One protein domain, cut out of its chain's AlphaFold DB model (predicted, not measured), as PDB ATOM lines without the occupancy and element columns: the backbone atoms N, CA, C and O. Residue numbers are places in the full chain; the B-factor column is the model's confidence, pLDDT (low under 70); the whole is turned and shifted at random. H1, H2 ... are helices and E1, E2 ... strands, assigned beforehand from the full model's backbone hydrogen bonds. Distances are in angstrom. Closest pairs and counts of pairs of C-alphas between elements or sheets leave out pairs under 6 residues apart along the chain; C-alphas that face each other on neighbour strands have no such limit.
ATOM      1  N   PHE A  38     128.963 147.553  92.026       93.19
ATOM      2  CA  PHE A  38     128.564 146.272  91.458       93.19
ATOM      3  C   PHE A  38     127.164 145.913  91.967       93.19
ATOM      4  O   PHE A  38     126.907 146.016  93.166       93.19
ATOM      5  N   TYR A  39     126.268 145.500  91.072       91.44
ATOM      6  CA  TYR A  39     124.839 145.340  91.370       91.44
ATOM      7  C   TYR A  39     124.545 144.382  92.536       91.44
ATOM      8  O   TYR A  39     123.615 144.616  93.303       91.44
ATOM      9  N   MET A  40     125.369 143.352  92.761       93.06
ATOM     10  CA  MET A  40     125.207 142.480  93.932       93.06
ATOM     11  C   MET A  40     125.417 143.213  95.262       93.06
ATOM     12  O   MET A  40     124.899 142.767  96.279       93.06
ATOM     13  N   PHE A  41     126.125 144.340  95.305       94.19
ATOM     14  CA  PHE A  41     126.246 145.150  96.522       94.19
ATOM     15  C   PHE A  41     125.081 146.120  96.735       94.19
ATOM     16  O   PHE A  41     125.071 146.815  97.752       94.19
ATOM     17  N   ALA A  42     124.101 146.155  95.826       94.00
ATOM     18  CA  ALA A  42     122.925 146.993  95.982       94.00
ATOM     19  C   ALA A  42     122.217 146.709  97.315       94.00
ATOM     20  O   ALA A  42     122.031 145.558  97.729       94.00
ATOM     21  N   LYS A  43     121.837 147.794  97.981       95.06
ATOM     22  CA  LYS A  43     120.927 147.825  99.130       95.06
ATOM     23  C   LYS A  43     119.618 148.488  98.694       95.06
ATOM     24  O   LYS A  43     119.629 149.134  97.645       95.06
ATOM     25  N   PRO A  44     118.527 148.378  99.473       94.06
ATOM     26  CA  PRO A  44     117.317 149.133  99.185       94.06
ATOM     27  C   PRO A  44     117.604 150.620  98.943       94.06
ATOM     28  O   PRO A  44     118.385 151.220  99.684       94.06
ATOM     29  N   GLY A  45     117.041 151.171  97.870       93.62
ATOM     30  CA  GLY A  45     117.363 152.501  97.350       93.62
ATOM     31  C   GLY A  45     117.226 152.584  95.828       93.62
ATOM     32  O   GLY A  45     116.840 151.614  95.179       93.62
ATOM     33  N   CYS A  46     117.566 153.739  95.255       91.19
ATOM     34  CA  CYS A  46     117.328 154.033  93.844       91.19
ATOM     35  C   CYS A  46     118.623 154.098  93.037       91.19
ATOM     36  O   CYS A  46     119.608 154.715  93.450       91.19
ATOM     37  N   TYR A  47     118.622 153.442  91.877       91.25
ATOM     38  CA  TYR A  47     119.812 153.292  91.047       91.25
ATOM     39  C   TYR A  47     119.506 153.461  89.562       91.25
ATOM     40  O   TYR A  47     118.448 153.072  89.090       91.25
ATOM     41  N   ALA A  48     120.465 153.962  88.795       88.31
ATOM     42  CA  ALA A  48     120.408 154.004  87.341       88.31
ATOM     43  C   ALA A  48     121.375 152.987  86.719       88.31
ATOM     44  O   ALA A  48     122.404 152.635  87.303       88.31
ATOM     45  N   ALA A  49     121.064 152.542  85.499       85.94
ATOM     46  CA  ALA A  49     121.940 151.665  84.716       85.94
ATOM     47  C   ALA A  49     123.232 152.369  84.268       85.94
ATOM     48  O   ALA A  49     124.279 151.740  84.128       85.94
ATOM     49  N   TYR A  50     123.160 153.685  84.050       82.88
ATOM     50  CA  TYR A  50     124.275 154.502  83.586       82.88
ATOM     51  C   TYR A  50     124.447 155.740  84.461       82.88
ATOM     52  O   TYR A  50     123.533 156.180  85.150       82.88
ATOM     53  N   SER A  51     125.645 156.317  84.399       77.56
ATOM     54  CA  SER A  51     126.032 157.495  85.177       77.56
ATOM     55  C   SER A  51     125.373 158.794  84.712       77.56
ATOM     56  O   SER A  51     125.500 159.825  85.372       77.56
ATOM     57  N   LYS A  52     124.720 158.753  83.549       75.56
ATOM     58  CA  LYS A  52     123.945 159.837  82.954       75.56
ATOM     59  C   LYS A  52     122.495 159.385  82.864       75.56
ATOM     60  O   LYS A  52     122.238 158.204  82.639       75.56
ATOM     61  N   SER A  53     121.573 160.334  83.004       68.56
ATOM     62  CA  SER A  53     120.162 160.079  82.727       68.56
ATOM     63  C   SER A  53     120.012 159.589  81.286       68.56
ATOM     64  O   SER A  53     120.608 160.143  80.360       68.56
ATOM     65  N   ILE A  54     119.261 158.510  81.130       69.00
ATOM     66  CA  ILE A  54     118.946 157.856  79.863       69.00
ATOM     67  C   ILE A  54     117.434 157.887  79.702       69.00
ATOM     68  O   ILE A  54     116.721 157.766  80.692       69.00
ATOM     69  N   GLN A  55     116.964 158.018  78.466       62.81
ATOM     70  CA  GLN A  55     115.531 157.976  78.156       62.81
ATOM     71  C   GLN A  55     114.958 156.553  78.235       62.81
ATOM     72  O   GLN A  55     113.755 156.373  78.353       62.81
ATOM     73  N   THR A  56     115.812 155.527  78.160       63.19
ATOM     74  CA  THR A  56     115.394 154.122  78.088       63.19
ATOM     75  C   THR A  56     116.135 153.274  79.108       63.19
ATOM     76  O   THR A  56     117.335 153.439  79.314       63.19
ATOM     77  N   ILE A  57     115.432 152.334  79.741       62.12
ATOM     78  CA  ILE A  57     116.014 151.425  80.733       62.12
ATOM     79  C   ILE A  57     116.443 150.133  80.018       62.12
ATOM     80  O   ILE A  57     115.600 149.481  79.398       62.12
ATOM     81  N   PRO A  58     117.735 149.750  80.056       64.00
ATOM     82  CA  PRO A  58     118.208 148.559  79.356       64.00
ATOM     83  C   PRO A  58     117.683 147.275  80.012       64.00
ATOM     84  O   PRO A  58     117.645 147.168  81.237       64.00
ATOM     85  N   LEU A  59     117.341 146.278  79.187       53.91
ATOM     86  CA  LEU A  59     116.870 144.966  79.654       53.91
ATOM     87  C   LEU A  59     117.973 143.987  80.062       53.91
ATOM     88  O   LEU A  59     117.674 143.018  80.755       53.91
ATOM     89  N   TYR A  60     119.225 144.191  79.636       63.25
ATOM     90  CA  TYR A  60     120.255 143.149  79.730       63.25
ATOM     91  C   TYR A  60     121.519 143.564  80.498       63.25
ATOM     92  O   TYR A  60     122.001 144.690  80.394       63.25
ATOM     93  N   SER A  61     122.038 142.582  81.254       62.41
ATOM     94  CA  SER A  61     123.330 142.462  81.962       62.41
ATOM     95  C   SER A  61     123.980 143.752  82.474       62.41
ATOM     96  O   SER A  61     125.117 144.104  82.143       62.41
ATOM     97  N   ILE A  62     123.277 144.450  83.361       73.44
ATOM     98  CA  ILE A  62     123.840 145.598  84.065       73.44
ATOM     99  C   ILE A  62     124.679 145.083  85.237       73.44
ATOM    100  O   ILE A  62     124.161 144.730  86.294       73.44
ATOM    101  N   LYS A  63     126.004 145.047  85.068       85.81
ATOM    102  CA  LYS A  63     126.928 144.665  86.153       85.81
ATOM    103  C   LYS A  63     127.233 145.812  87.116       85.81
ATOM    104  O   LYS A  63     127.658 145.579  88.246       85.81
ATOM    105  N   LYS A  64     127.035 147.055  86.682       90.75
ATOM    106  CA  LYS A  64     127.320 148.256  87.470       90.75
ATOM    107  C   LYS A  64     126.114 149.170  87.475       90.75
ATOM    108  O   LYS A  64     125.586 149.469  86.414       90.75
ATOM    109  N   ILE A  65     125.743 149.639  88.653       91.62
ATOM    110  CA  ILE A  65     124.632 150.564  88.847       91.62
ATOM    111  C   ILE A  65     125.127 151.814  89.566       91.62
ATOM    112  O   ILE A  65     126.124 151.773  90.292       91.62
ATOM    113  N   TYR A  66     124.437 152.922  89.351       91.81
ATOM    114  CA  TYR A  66     124.811 154.234  89.867       91.81
ATOM    115  C   TYR A  66     123.739 154.687  90.844       91.81
ATOM    116  O   TYR A  66     122.580 154.744  90.438       91.81
ATOM    117  N   PRO A  67     124.073 154.979  92.107       92.31
ATOM    118  CA  PRO A  67     123.105 155.560  93.025       92.31
ATOM    119  C   PRO A  67     122.553 156.875  92.466       92.31
ATOM    120  O   PRO A  67     123.301 157.705  91.944       92.31
ATOM    121  N   VAL A  68     121.238 157.045  92.552       89.50
ATOM    122  CA  VAL A  68     120.529 158.246  92.098       89.50
ATOM    123  C   VAL A  68     119.401 158.585  93.070       89.50
ATOM    124  O   VAL A  68     119.013 157.780  93.913       89.50
ATOM    125  N   SER A  69     118.842 159.786  92.940       87.25
ATOM    126  CA  SER A  69     117.605 160.144  93.636       87.25
ATOM    127  C   SER A  69     116.435 159.278  93.156       87.25
ATOM    128  O   SER A  69     116.295 159.052  91.956       87.25
ATOM    129  N   CYS A  70     115.546 158.867  94.064       85.75
ATOM    130  CA  CYS A  70     114.283 158.199  93.716       85.75
ATOM    131  C   CYS A  70     113.296 159.109  92.966       85.75
ATOM    132  O   CYS A  70     112.293 158.648  92.439       85.75
ATOM    133  N   PHE A  71     113.585 160.410  92.878       84.75
ATOM    134  CA  PHE A  71     112.858 161.340  92.011       84.75
ATOM    135  C   PHE A  71     113.408 161.368  90.575       84.75
ATOM    136  O   PHE A  71     112.926 162.141  89.750       84.75
ATOM    137  N   ALA A  72     114.441 160.574  90.261       82.50
ATOM    138  CA  ALA A  72     114.963 160.477  88.904       82.50
ATOM    139  C   ALA A  72     113.927 159.814  87.973       82.50
ATOM    140  O   ALA A  72     113.324 158.811  88.352       82.50
ATOM    141  N   PRO A  73     113.752 160.314  86.738       75.75
ATOM    142  CA  PRO A  73     112.674 159.882  85.845       75.75
ATOM    143  C   PRO A  73     112.786 158.423  85.384       75.75
ATOM    144  O   PRO A  73     111.774 157.809  85.073       75.75
ATOM    145  N   HIS A  74     113.999 157.863  85.363       79.75
ATOM    146  CA  HIS A  74     114.270 156.489  84.941       79.75
ATOM    147  C   HIS A  74     115.250 155.842  85.917       79.75
ATOM    148  O   HIS A  74     116.449 156.146  85.897       79.75
ATOM    149  N   HIS A  75     114.749 154.977  86.796       85.38
ATOM    150  CA  HIS A  75     115.578 154.301  87.790       85.38
ATOM    151  C   HIS A  75     115.037 152.915  88.161       85.38
ATOM    152  O   HIS A  75     113.889 152.560  87.900       85.38
ATOM    153  N   PHE A  76     115.906 152.123  88.777       88.56
ATOM    154  CA  PHE A  76     115.575 150.915  89.508       88.56
ATOM    155  C   PHE A  76     115.379 151.283  90.969       88.56
ATOM    156  O   PHE A  76     116.319 151.745  91.620       88.56
ATOM    157  N   GLU A  77     114.188 151.055  91.494       90.56
ATOM    158  CA  GLU A  77     113.917 151.134  92.920       90.56
ATOM    159  C   GLU A  77     114.130 149.746  93.526       90.56
ATOM    160  O   GLU A  77     113.285 148.854  93.431       90.56
ATOM    161  N   VAL A  78     115.310 149.527  94.103       92.44
ATOM    162  CA  VAL A  78     115.621 148.296  94.829       92.44
ATOM    163  C   VAL A  78     114.840 148.321  96.133       92.44
ATOM    164  O   VAL A  78     115.086 149.165  96.993       92.44
ATOM    165  N   PHE A  79     113.940 147.362  96.307       92.12
ATOM    166  CA  PHE A  79     113.131 147.239  97.520       92.12
ATOM    167  C   PHE A  79     113.586 146.089  98.416       92.12
ATOM    168  O   PHE A  79     113.331 146.091  99.619       92.12
ATOM    169  N   TRP A  80     114.308 145.112  97.862       93.38
ATOM    170  CA  TRP A  80     114.852 144.011  98.645       93.38
ATOM    171  C   TRP A  80     116.190 143.524  98.094       93.38
ATOM    172  O   TRP A  80     116.395 143.421  96.887       93.38
ATOM    173  N   ALA A  81     117.102 143.187  99.000       92.94
ATOM    174  CA  ALA A  81     118.382 142.575  98.686       92.94
ATOM    175  C   ALA A  81     118.725 141.562  99.777       92.94
ATOM    176  O   ALA A  81     118.815 141.918 100.954       92.94
ATOM    177  N   GLY A  82     118.945 140.308  99.404       90.75
ATOM    178  CA  GLY A  82     119.181 139.255 100.382       90.75
ATOM    179  C   GLY A  82     119.516 137.921  99.746       90.75
ATOM    180  O   GLY A  82     119.762 137.831  98.544       90.75
ATOM    181  N   GLN A  83     119.566 136.886 100.576       87.56
ATOM    182  CA  GLN A  83     119.752 135.512 100.126       87.56
ATOM    183  C   GLN A  83     118.412 134.788 100.112       87.56
ATOM    184  O   GLN A  83     117.612 134.948 101.035       87.56
ATOM    185  N   PHE A  84     118.180 133.975  99.087       78.88
ATOM    186  CA  PHE A  84     117.052 133.053  99.081       78.88
ATOM    187  C   PHE A  84     117.455 131.697  99.634       78.88
ATOM    188  O   PHE A  84     118.581 131.227  99.451       78.88
ATOM    189  N   SER A  85     116.493 131.045 100.279       69.94
ATOM    190  CA  SER A  85     116.635 129.646 100.645       69.94
ATOM    191  C   SER A  85     116.556 128.799  99.376       69.94
ATOM    192  O   SER A  85     115.522 128.763  98.707       69.94
ATOM    193  N   THR A  86     117.648 128.132  99.015       64.69
ATOM    194  CA  THR A  86     117.630 127.083  97.992       64.69
ATOM    195  C   THR A  86     117.494 125.726  98.667       64.69
ATOM    196  O   THR A  86     117.980 125.524  99.781       64.69
ATOM    197  N   LYS A  87     116.883 124.752  97.979       57.22
ATOM    198  CA  LYS A  87     116.984 123.349  98.404       57.22
ATOM    199  C   LYS A  87     118.471 122.982  98.550       57.22
ATOM    200  O   LYS A  87     119.284 123.371  97.708       57.22
ATOM    201  N   ILE A  88     118.809 122.278  99.631       48.25
ATOM    202  CA  ILE A  88     120.177 121.873  99.985       48.25
ATOM    203  C   ILE A  88     120.837 121.193  98.770       48.25
ATOM    204  O   ILE A  88     120.255 120.279  98.190       48.25
ATOM    205  N   GLY A  89     122.030 121.653  98.372       51.28
ATOM    206  CA  GLY A  89     122.858 121.008  97.340       51.28
ATOM    207  C   GLY A  89     122.866 121.639  95.938       51.28
ATOM    208  O   GLY A  89     123.543 121.106  95.064       51.28
ATOM    209  N   LYS A  90     122.175 122.762  95.690       55.00
ATOM    210  CA  LYS A  90     122.289 123.502  94.414       55.00
ATOM    211  C   LYS A  90     123.096 124.789  94.580       55.00
ATOM    212  O   LYS A  90     122.734 125.644  95.381       55.00
ATOM    213  N   VAL A  91     124.179 124.916  93.810       51.28
ATOM    214  CA  VAL A  91     124.971 126.148  93.691       51.28
ATOM    215  C   VAL A  91     124.398 126.963  92.535       51.28
ATOM    216  O   VAL A  91     124.453 126.533  91.386       51.28
ATOM    217  N   GLY A  92     123.847 128.132  92.845       53.91
ATOM    218  CA  GLY A  92     123.203 129.007  91.868       53.91
ATOM    219  C   GLY A  92     121.723 129.194  92.168       53.91
ATOM    220  O   GLY A  92     121.042 128.300  92.675       53.91
ATOM    221  N   ALA A  93     121.229 130.391  91.877       59.41
ATOM    222  CA  ALA A  93     119.849 130.731  92.150       59.41
ATOM    223  C   ALA A  93     118.938 130.012  91.137       59.41
ATOM    224  O   ALA A  93     119.042 130.240  89.933       59.41
ATOM    225  N   ASP A  94     118.045 129.131  91.603       69.75
ATOM    226  CA  ASP A  94     116.967 128.603  90.759       69.75
ATOM    227  C   ASP A  94     116.107 129.792  90.312       69.75
ATOM    228  O   ASP A  94     115.442 130.423  91.138       69.75
ATOM    229  N   GLY A  95     116.144 130.118  89.017       68.56
ATOM    230  CA  GLY A  95     115.475 131.301  88.472       68.56
ATOM    231  C   GLY A  95     113.992 131.374  88.844       68.56
ATOM    232  O   GLY A  95     113.486 132.456  89.130       68.56
ATOM    233  N   ARG A  96     113.303 130.227  88.965       71.12
ATOM    234  CA  ARG A  96     111.901 130.197  89.417       71.12
ATOM    235  C   ARG A  96     111.755 130.557  90.891       71.12
ATOM    236  O   ARG A  96     110.828 131.280  91.250       71.12
ATOM    237  N   ALA A  97     112.660 130.074  91.742       73.19
ATOM    238  CA  ALA A  97     112.650 130.393  93.168       73.19
ATOM    239  C   ALA A  97     112.922 131.884  93.403       73.19
ATOM    240  O   ALA A  97     112.281 132.502  94.252       73.19
ATOM    241  N   VAL A  98     113.818 132.473  92.610       77.25
ATOM    242  CA  VAL A  98     114.116 133.907  92.651       77.25
ATOM    243  C   VAL A  98     112.903 134.736  92.257       77.25
ATOM    244  O   VAL A  98     112.497 135.607  93.021       77.25
ATOM    245  N   VAL A  99     112.302 134.447  91.099       76.44
ATOM    246  CA  VAL A  99     111.125 135.185  90.615       76.44
ATOM    247  C   VAL A  99     109.982 135.070  91.621       76.44
ATOM    248  O   VAL A  99     109.382 136.076  91.995       76.44
ATOM    249  N   SER A 100     109.721 133.864  92.136       77.94
ATOM    250  CA  SER A 100     108.690 133.663  93.157       77.94
ATOM    251  C   SER A 100     108.979 134.449  94.437       77.94
ATOM    252  O   SER A 100     108.052 134.979  95.045       77.94
ATOM    253  N   SER A 101     110.241 134.538  94.850       81.62
ATOM    254  CA  SER A 101     110.606 135.246  96.075       81.62
ATOM    255  C   SER A 101     110.561 136.765  95.899       81.62
ATOM    256  O   SER A 101     110.055 137.455  96.779       81.62
ATOM    257  N   CYS A 102     111.002 137.304  94.755       83.62
ATOM    258  CA  CYS A 102     110.846 138.730  94.451       83.62
ATOM    259  C   CYS A 102     109.371 139.133  94.323       83.62
ATOM    260  O   CYS A 102     108.997 140.192  94.815       83.62
ATOM    261  N   SER A 103     108.528 138.261  93.767       81.50
ATOM    262  CA  SER A 103     107.068 138.427  93.723       81.50
ATOM    263  C   SER A 103     106.418 138.448  95.112       81.50
ATOM    264  O   SER A 103     105.459 139.173  95.362       81.50
ATOM    265  N   GLN A 104     106.917 137.635  96.045       84.06
ATOM    266  CA  GLN A 104     106.450 137.679  97.429       84.06
ATOM    267  C   GLN A 104     106.906 138.974  98.109       84.06
ATOM    268  O   GLN A 104     106.104 139.652  98.749       84.06
ATOM    269  N   LYS A 105     108.181 139.341  97.939       87.50
ATOM    270  CA  LYS A 105     108.741 140.562  98.519       87.50
ATOM    271  C   LYS A 105     108.067 141.816  97.977       87.50
ATOM    272  O   LYS A 105     107.784 142.706  98.765       87.50
ATOM    273  N   SER A 106     107.732 141.886  96.693       84.62
ATOM    274  CA  SER A 106     107.019 143.050  96.157       84.62
ATOM    275  C   SER A 106     105.692 143.280  96.892       84.62
ATOM    276  O   SER A 106     105.435 144.391  97.345       84.62
ATOM    277  N   LYS A 107     104.918 142.216  97.148       82.12
ATOM    278  CA  LYS A 107     103.679 142.289  97.946       82.12
ATOM    279  C   LYS A 107     103.929 142.733  99.389       82.12
ATOM    280  O   LYS A 107     103.188 143.566  99.894       82.12
ATOM    281  N   GLU A 108     104.957 142.190 100.045       84.25
ATOM    282  CA  GLU A 108     105.316 142.556 101.428       84.25
ATOM    283  C   GLU A 108     105.695 144.039 101.559       84.25
ATOM    284  O   GLU A 108     105.346 144.674 102.551       84.25
ATOM    285  N   TYR A 109     106.387 144.590 100.560       80.31
ATOM    286  CA  TYR A 109     106.856 145.977 100.552       80.31
ATOM    287  C   TYR A 109     105.884 146.949  99.861       80.31
ATOM    288  O   TYR A 109     106.202 148.127  99.723       80.31
ATOM    289  N   GLY A 110     104.704 146.483  99.438       75.50
ATOM    290  CA  GLY A 110     103.688 147.328  98.802       75.50
ATOM    291  C   GLY A 110     104.041 147.794  97.385       75.50
ATOM    292  O   GLY A 110     103.488 148.788  96.922       75.50
ATOM    293  N   PHE A 111     104.935 147.085  96.693       70.88
ATOM    294  CA  PHE A 111     105.189 147.263  95.264       70.88
ATOM    295  C   PHE A 111     104.167 146.453  94.468       70.88
ATOM    296  O   PHE A 111     104.238 145.222  94.388       70.88
ATOM    297  N   TRP A 112     103.195 147.151  93.886       56.50
ATOM    298  CA  TRP A 112     102.102 146.549  93.129       56.50
ATOM    299  C   TRP A 112     102.396 146.666  91.628       56.50
ATOM    300  O   TRP A 112     102.209 147.716  91.025       56.50
ATOM    301  N   GLY A 113     102.864 145.571  91.024       54.78
ATOM    302  CA  GLY A 113     103.192 145.467  89.596       54.78
ATOM    303  C   GLY A 113     103.240 144.007  89.128       54.78
ATOM    304  O   GLY A 113     103.303 143.093  89.958       54.78
ATOM    305  N   ARG A 114     103.189 143.745  87.811       48.56
ATOM    306  CA  ARG A 114     103.411 142.385  87.278       48.56
ATOM    307  C   ARG A 114     104.910 142.046  87.342       48.56
ATOM    308  O   ARG A 114     105.765 142.904  87.122       48.56
ATOM    309  N   ASN A 115     105.246 140.785  87.644       51.34
ATOM    310  CA  ASN A 115     106.625 140.305  87.480       51.34
ATOM    311  C   ASN A 115     106.997 140.395  86.000       51.34
ATOM    312  O   ASN A 115     106.274 139.846  85.165       51.34
ATOM    313  N   ALA A 116     108.129 141.019  85.678       49.12
ATOM    314  CA  ALA A 116     108.722 140.869  84.361       49.12
ATOM    315  C   ALA A 116     109.116 139.406  84.170       49.12
ATOM    316  O   ALA A 116     110.168 138.957  84.621       49.12
ATOM    317  N   ASN A 117     108.308 138.662  83.423       46.06
ATOM    318  CA  ASN A 117     108.922 137.728  82.500       46.06
ATOM    319  C   ASN A 117     109.509 138.607  81.396       46.06
ATOM    320  O   ASN A 117     108.745 139.240  80.673       46.06
ATOM    321  N   PHE A 118     110.840 138.651  81.291       44.72
ATOM    322  CA  PHE A 118     111.619 139.481  80.353       44.72
ATOM    323  C   PHE A 118     111.215 139.377  78.862       44.72
ATOM    324  O   PHE A 118     111.808 140.043  78.024       44.72
ATOM    325  N   TYR A 119     110.220 138.559  78.518       38.22
ATOM    326  CA  TYR A 119     109.817 138.238  77.153       38.22
ATOM    327  C   TYR A 119     108.389 138.669  76.788       38.22
ATOM    328  O   TYR A 119     108.064 138.664  75.610       38.22
ATOM    329  N   ASN A 120     107.536 139.054  77.749       38.88
ATOM    330  CA  ASN A 120     106.132 139.406  77.481       38.88
ATOM    331  C   ASN A 120     105.771 140.728  78.169       38.88
ATOM    332  O   ASN A 120     105.159 140.736  79.237       38.88
ATOM    333  N   TYR A 121     106.185 141.838  77.557       47.62
ATOM    334  CA  TYR A 121     105.894 143.195  78.019       47.62
ATOM    335  C   TYR A 121     104.698 143.791  77.270       47.62
ATOM    336  O   TYR A 121     104.632 143.703  76.046       47.62
ATOM    337  N   THR A 122     103.797 144.456  77.996       40.78
ATOM    338  CA  THR A 122     102.811 145.386  77.422       40.78
ATOM    339  C   THR A 122     103.059 146.796  77.983       40.78
ATOM    340  O   THR A 122     103.280 146.901  79.188       40.78
ATOM    341  N   PRO A 123     103.041 147.867  77.162       44.69
ATOM    342  CA  PRO A 123     103.434 149.234  77.557       44.69
ATOM    343  C   PRO A 123     102.580 149.908  78.646       44.69
ATOM    344  O   PRO A 123     102.948 150.960  79.164       44.69
ATOM    345  N   ASP A 124     101.436 149.319  78.981       43.09
ATOM    346  CA  ASP A 124     100.360 149.974  79.735       43.09
ATOM    347  C   ASP A 124     100.481 149.753  81.257       43.09
ATOM    348  O   ASP A 124      99.569 150.062  82.027       43.09
ATOM    349  N   GLU A 125     101.592 149.168  81.708       49.75
ATOM    350  CA  GLU A 125     101.721 148.587  83.044       49.75
ATOM    351  C   GLU A 125     102.630 149.404  83.957       49.75
ATOM    352  O   GLU A 125     103.831 149.521  83.733       49.75
ATOM    353  N   MET A 126     102.051 149.953  85.025       48.72
ATOM    354  CA  MET A 126     102.656 151.033  85.811       48.72
ATOM    355  C   MET A 126     103.921 150.681  86.606       48.72
ATOM    356  O   MET A 126     104.629 151.603  86.995       48.72
ATOM    357  N   GLN A 127     104.249 149.413  86.864       61.00
ATOM    358  CA  GLN A 127     105.484 149.038  87.565       61.00
ATOM    359  C   GLN A 127     105.922 147.640  87.139       61.00
ATOM    360  O   GLN A 127     105.179 146.668  87.292       61.00
ATOM    361  N   VAL A 128     107.145 147.525  86.625       71.25
ATOM    362  CA  VAL A 128     107.742 146.233  86.279       71.25
ATOM    363  C   VAL A 128     108.622 145.769  87.426       71.25
ATOM    364  O   VAL A 128     109.572 146.462  87.789       71.25
ATOM    365  N   ILE A 129     108.350 144.581  87.965       79.50
ATOM    366  CA  ILE A 129     109.198 143.969  88.992       79.50
ATOM    367  C   ILE A 129     110.246 143.084  88.324       79.50
ATOM    368  O   ILE A 129     109.900 142.140  87.615       79.50
ATOM    369  N   GLY A 130     111.519 143.383  88.563       82.75
ATOM    370  CA  GLY A 130     112.659 142.616  88.078       82.75
ATOM    371  C   GLY A 130     113.526 142.080  89.213       82.75
ATOM    372  O   GLY A 130     113.326 142.365  90.399       82.75
ATOM    373  N   ASN A 131     114.517 141.285  88.827       87.06
ATOM    374  CA  ASN A 131     115.480 140.697  89.738       87.06
ATOM    375  C   ASN A 131     116.879 140.679  89.122       87.06
ATOM    376  O   ASN A 131     117.049 140.471  87.922       87.06
ATOM    377  N   TRP A 132     117.894 140.829  89.966       88.56
ATOM    378  CA  TRP A 132     119.272 140.540  89.601       88.56
ATOM    379  C   TRP A 132     119.827 139.434  90.487       88.56
ATOM    380  O   TRP A 132     119.745 139.522  91.711       88.56
ATOM    381  N   THR A 133     120.438 138.424  89.877       86.38
ATOM    382  CA  THR A 133     121.045 137.276  90.564       86.38
ATOM    383  C   THR A 133     122.518 137.166  90.222       86.38
ATOM    384  O   THR A 133     122.961 137.697  89.205       86.38
ATOM    385  N   SER A 134     123.288 136.503  91.082       83.19
ATOM    386  CA  SER A 134     124.665 136.139  90.758       83.19
ATOM    387  C   SER A 134     124.687 135.206  89.547       83.19
ATOM    388  O   SER A 134     123.963 134.201  89.556       83.19
ATOM    389  N   ASP A 135     125.534 135.482  88.562       77.44
ATOM    390  CA  ASP A 135     125.756 134.540  87.465       77.44
ATOM    391  C   ASP A 135     126.466 133.274  87.963       77.44
ATOM    392  O   ASP A 135     127.124 133.258  89.012       77.44
ATOM    393  N   TYR A 136     126.348 132.188  87.196       76.56
ATOM    394  CA  TYR A 136     127.123 130.978  87.454       76.56
ATOM    395  C   TYR A 136     128.631 131.271  87.418       76.56
ATOM    396  O   TYR A 136     129.116 132.053  86.603       76.56
ATOM    397  N   GLY A 137     129.382 130.611  88.301       83.75
ATOM    398  CA  GLY A 137     130.834 130.737  88.386       83.75
ATOM    399  C   GLY A 137     131.265 131.608  89.561       83.75
ATOM    400  O   GLY A 137     130.835 131.397  90.694       83.75
ATOM    401  N   VAL A 138     132.152 132.571  89.310       85.25
ATOM    402  CA  VAL A 138     132.788 133.369  90.375       85.25
ATOM    403  C   VAL A 138     131.792 134.213  91.175       85.25
ATOM    404  O   VAL A 138     131.978 134.415  92.374       85.25
ATOM    405  N   GLU A 139     130.716 134.683  90.542       85.50
ATOM    406  CA  GLU A 139     129.693 135.466  91.234       85.50
ATOM    407  C   GLU A 139     128.869 134.599  92.184       85.50
ATOM    408  O   GLU A 139     128.704 134.987  93.338       85.50
ATOM    409  N   SER A 140     128.402 133.422  91.753       84.00
ATOM    410  CA  SER A 140     127.634 132.514  92.616       84.00
ATOM    411  C   SER A 140     128.461 131.917  93.756       84.00
ATOM    412  O   SER A 140     127.906 131.600  94.806       84.00
ATOM    413  N   GLN A 141     129.784 131.819  93.599       85.56
ATOM    414  CA  GLN A 141     130.698 131.461  94.690       85.56
ATOM    415  C   GLN A 141     130.846 132.592  95.715       85.56
ATOM    416  O   GLN A 141     130.850 132.345  96.920       85.56
ATOM    417  N   ARG A 142     130.960 133.842  95.251       88.69
ATOM    418  CA  ARG A 142     131.149 135.013  96.120       88.69
ATOM    419  C   ARG A 142     129.853 135.488  96.781       88.69
ATOM    420  O   ARG A 142     129.888 136.007  97.894       88.69
ATOM    421  N   PHE A 143     128.727 135.335  96.095       88.69
ATOM    422  CA  PHE A 143     127.404 135.788  96.517       88.69
ATOM    423  C   PHE A 143     126.389 134.639  96.442       88.69
ATOM    424  O   PHE A 143     125.418 134.719  95.683       88.69
ATOM    425  N   PRO A 144     126.587 133.563  97.221       85.50
ATOM    426  CA  PRO A 144     125.747 132.380  97.126       85.50
ATOM    427  C   PRO A 144     124.288 132.732  97.411       85.50
ATOM    428  O   PRO A 144     123.970 133.344  98.437       85.50
ATOM    429  N   ASN A 145     123.419 132.351  96.471       82.94
ATOM    430  CA  ASN A 145     121.967 132.537  96.509       82.94
ATOM    431  C   ASN A 145     121.509 133.980  96.729       82.94
ATOM    432  O   ASN A 145     120.378 134.214  97.163       82.94
ATOM    433  N   ARG A 146     122.379 134.953  96.451       88.00
ATOM    434  CA  ARG A 146     122.046 136.360  96.599       88.00
ATOM    435  C   ARG A 146     121.216 136.829  95.416       88.00
ATOM    436  O   ARG A 146     121.517 136.525  94.261       88.00
ATOM    437  N   SER A 147     120.210 137.632  95.718       88.81
ATOM    438  CA  SER A 147     119.429 138.326  94.715       88.81
ATOM    439  C   SER A 147     119.036 139.706  95.189       88.81
ATOM    440  O   SER A 147     118.900 139.977  96.385       88.81
ATOM    441  N   ILE A 148     118.821 140.556  94.203       91.62
ATOM    442  CA  ILE A 148     118.288 141.897  94.339       91.62
ATOM    443  C   ILE A 148     116.925 141.892  93.653       91.62
ATOM    444  O   ILE A 148     116.819 141.368  92.546       91.62
ATOM    445  N   CYS A 149     115.898 142.429  94.299       90.88
ATOM    446  CA  CYS A 149     114.577 142.637  93.718       90.88
ATOM    447  C   CYS A 149     114.343 144.141  93.583       90.88
ATOM    448  O   CYS A 149     114.621 144.899  94.521       90.88
ATOM    449  N   TYR A 150     113.856 144.566  92.424       90.25
ATOM    450  CA  TYR A 150     113.678 145.978  92.115       90.25
ATOM    451  C   TYR A 150     112.415 146.226  91.299       90.25
ATOM    452  O   TYR A 150     111.966 145.357  90.551       90.25
ATOM    453  N   ALA A 151     111.858 147.422  91.439       86.25
ATOM    454  CA  ALA A 151     110.854 147.957  90.539       86.25
ATOM    455  C   ALA A 151     111.535 148.859  89.507       86.25
ATOM    456  O   ALA A 151     112.470 149.595  89.818       86.25
ATOM    457  N   VAL A 152     111.088 148.784  88.262       83.19
ATOM    458  CA  VAL A 152     111.482 149.721  87.214       83.19
ATOM    459  C   VAL A 152     110.521 150.901  87.268       83.19
ATOM    460  O   VAL A 152     109.317 150.719  87.081       83.19
ATOM    461  N   VAL A 153     111.057 152.095  87.509       78.56
ATOM    462  CA  VAL A 153     110.297 153.345  87.554       78.56
ATOM    463  C   VAL A 153     110.657 154.174  86.326       78.56
ATOM    464  O   VAL A 153     111.830 154.478  86.098       78.56
ATOM    465  N   SER A 154     109.641 154.515  85.531       73.19
ATOM    466  CA  SER A 154     109.743 155.382  84.355       73.19
ATOM    467  C   SER A 154     108.632 156.427  84.402       73.19
ATOM    468  O   SER A 154     107.463 156.065  84.518       73.19
ATOM    469  N   THR A 155     108.975 157.712  84.317       62.16
ATOM    470  CA  THR A 155     107.995 158.816  84.322       62.16
ATOM    471  C   THR A 155     107.386 159.104  82.950       62.16
ATOM    472  O   THR A 155     106.438 159.878  82.862       62.16
TER     473      THR A 155
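Overview. This is residues 38 to 155 of the 177 residues of an uncharacterized protein of Candidatus Nanopelagicus hibericus (UniProt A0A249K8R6). A strongly twisted and curled sheet of five antiparallel strands has one helix, H1, packed slantwise over part of one face, where E3, E5 and E4 run, while the hairpin of E1 and E2 makes the far end of the sheet from E4. Around this two-layer body the chain makes wide loops: residues 119 to 124 stick out, and the short helix H2 lies off the sheet in the turn between E4 and E5. The printed part has 118 residues with two named helices and five named strands, along the chain E1, E2, E3, H1, E4, H2, E5, and the sheet's order is E2, E1, E3, E5, E4. The class is mixed, helices and strands, with 52 residues in named elements, under half of those printed. The whole is compact, with a radius of gyration of the C-alphas of 13.9 A, yet elongated in outline, spanning 43 by 27 by 25 A.

Arrangement. E1, residues 45 to 48, forms a hairpin with E2, residues 64 to 67; N 48 and O 66 are 2.8 A apart, within hydrogen-bond range. E3, residues 74 to 83, is the other neighbour of E1, antiparallel at 127 degrees, with N 47 and O 76 at 2.9 A. The pairing is staggered: E1 pairs with E3 over residues 45 to 47 and with E2 over residues 47 to 48. E3 bends by 51 degrees at residue 79. H1, residues 95 to 108, is on the sheet at a height over the sheet of 8.4 A. It lies over E3, over E4, residues 128 to 133, and over E5, residues 146 to 154. On the local plane its line and that of E4 stand at 49 degrees, slantwise to the strands. The closest C-alphas of H1 and E5 are those of Cys 102 and Cys 149, 5.5 A apart; those of H1 and E4 are Cys 102 and Asn 131, 6.9 A. E3, H1 and E4 form a split strand-helix-strand unit, two strands running the same way with E5 between them in the sheet, and its crossover is right-handed. E5 is antiparallel to E3 at 160 degrees, with N 77 and O 151 at 2.8 A, and to E4 at 151 degrees, with N 130 and O 150 at 2.8 A. E2 and E4 are the edge strands. Residues 114 to 115 form a short parallel pairing with residues 128 to 129 of E4. H2, residues 138 to 142, is not on the sheet, but only just, with 4 pairs of C-alphas within 10 A; H1 and H2 are apart. In H2 every O i to N i+4 pair is within hydrogen-bond range, in H1 9 of 10.

Along the chain. E1 begins at C-alpha 45 (117.363, 152.501, 97.350), and E2 has four residues as E1 has. E3 is the longest strand by residues, 26.5 A from first to last C-alpha. H1 measures 19.9 A and begins at C-alpha 95 (115.475, 131.301, 88.472). E4 measures 16.6 A, H2 has five residues, and E5 runs 25.8 A to C-alpha 154 (109.743, 155.382, 84.355).

Size, cuts and confidence. The two C-alphas farthest apart are those of Gly 89 and Thr 155, 42.7 A. The printed part has no cut. The links E1 to E2, E3 to H1 and H1 to E4 are long, with 15, 11 and 19 residues. The mean pLDDT of the printed part is 75.7; residues 53 to 61, 85 to 95, 112 to 127 and 155 are under 70.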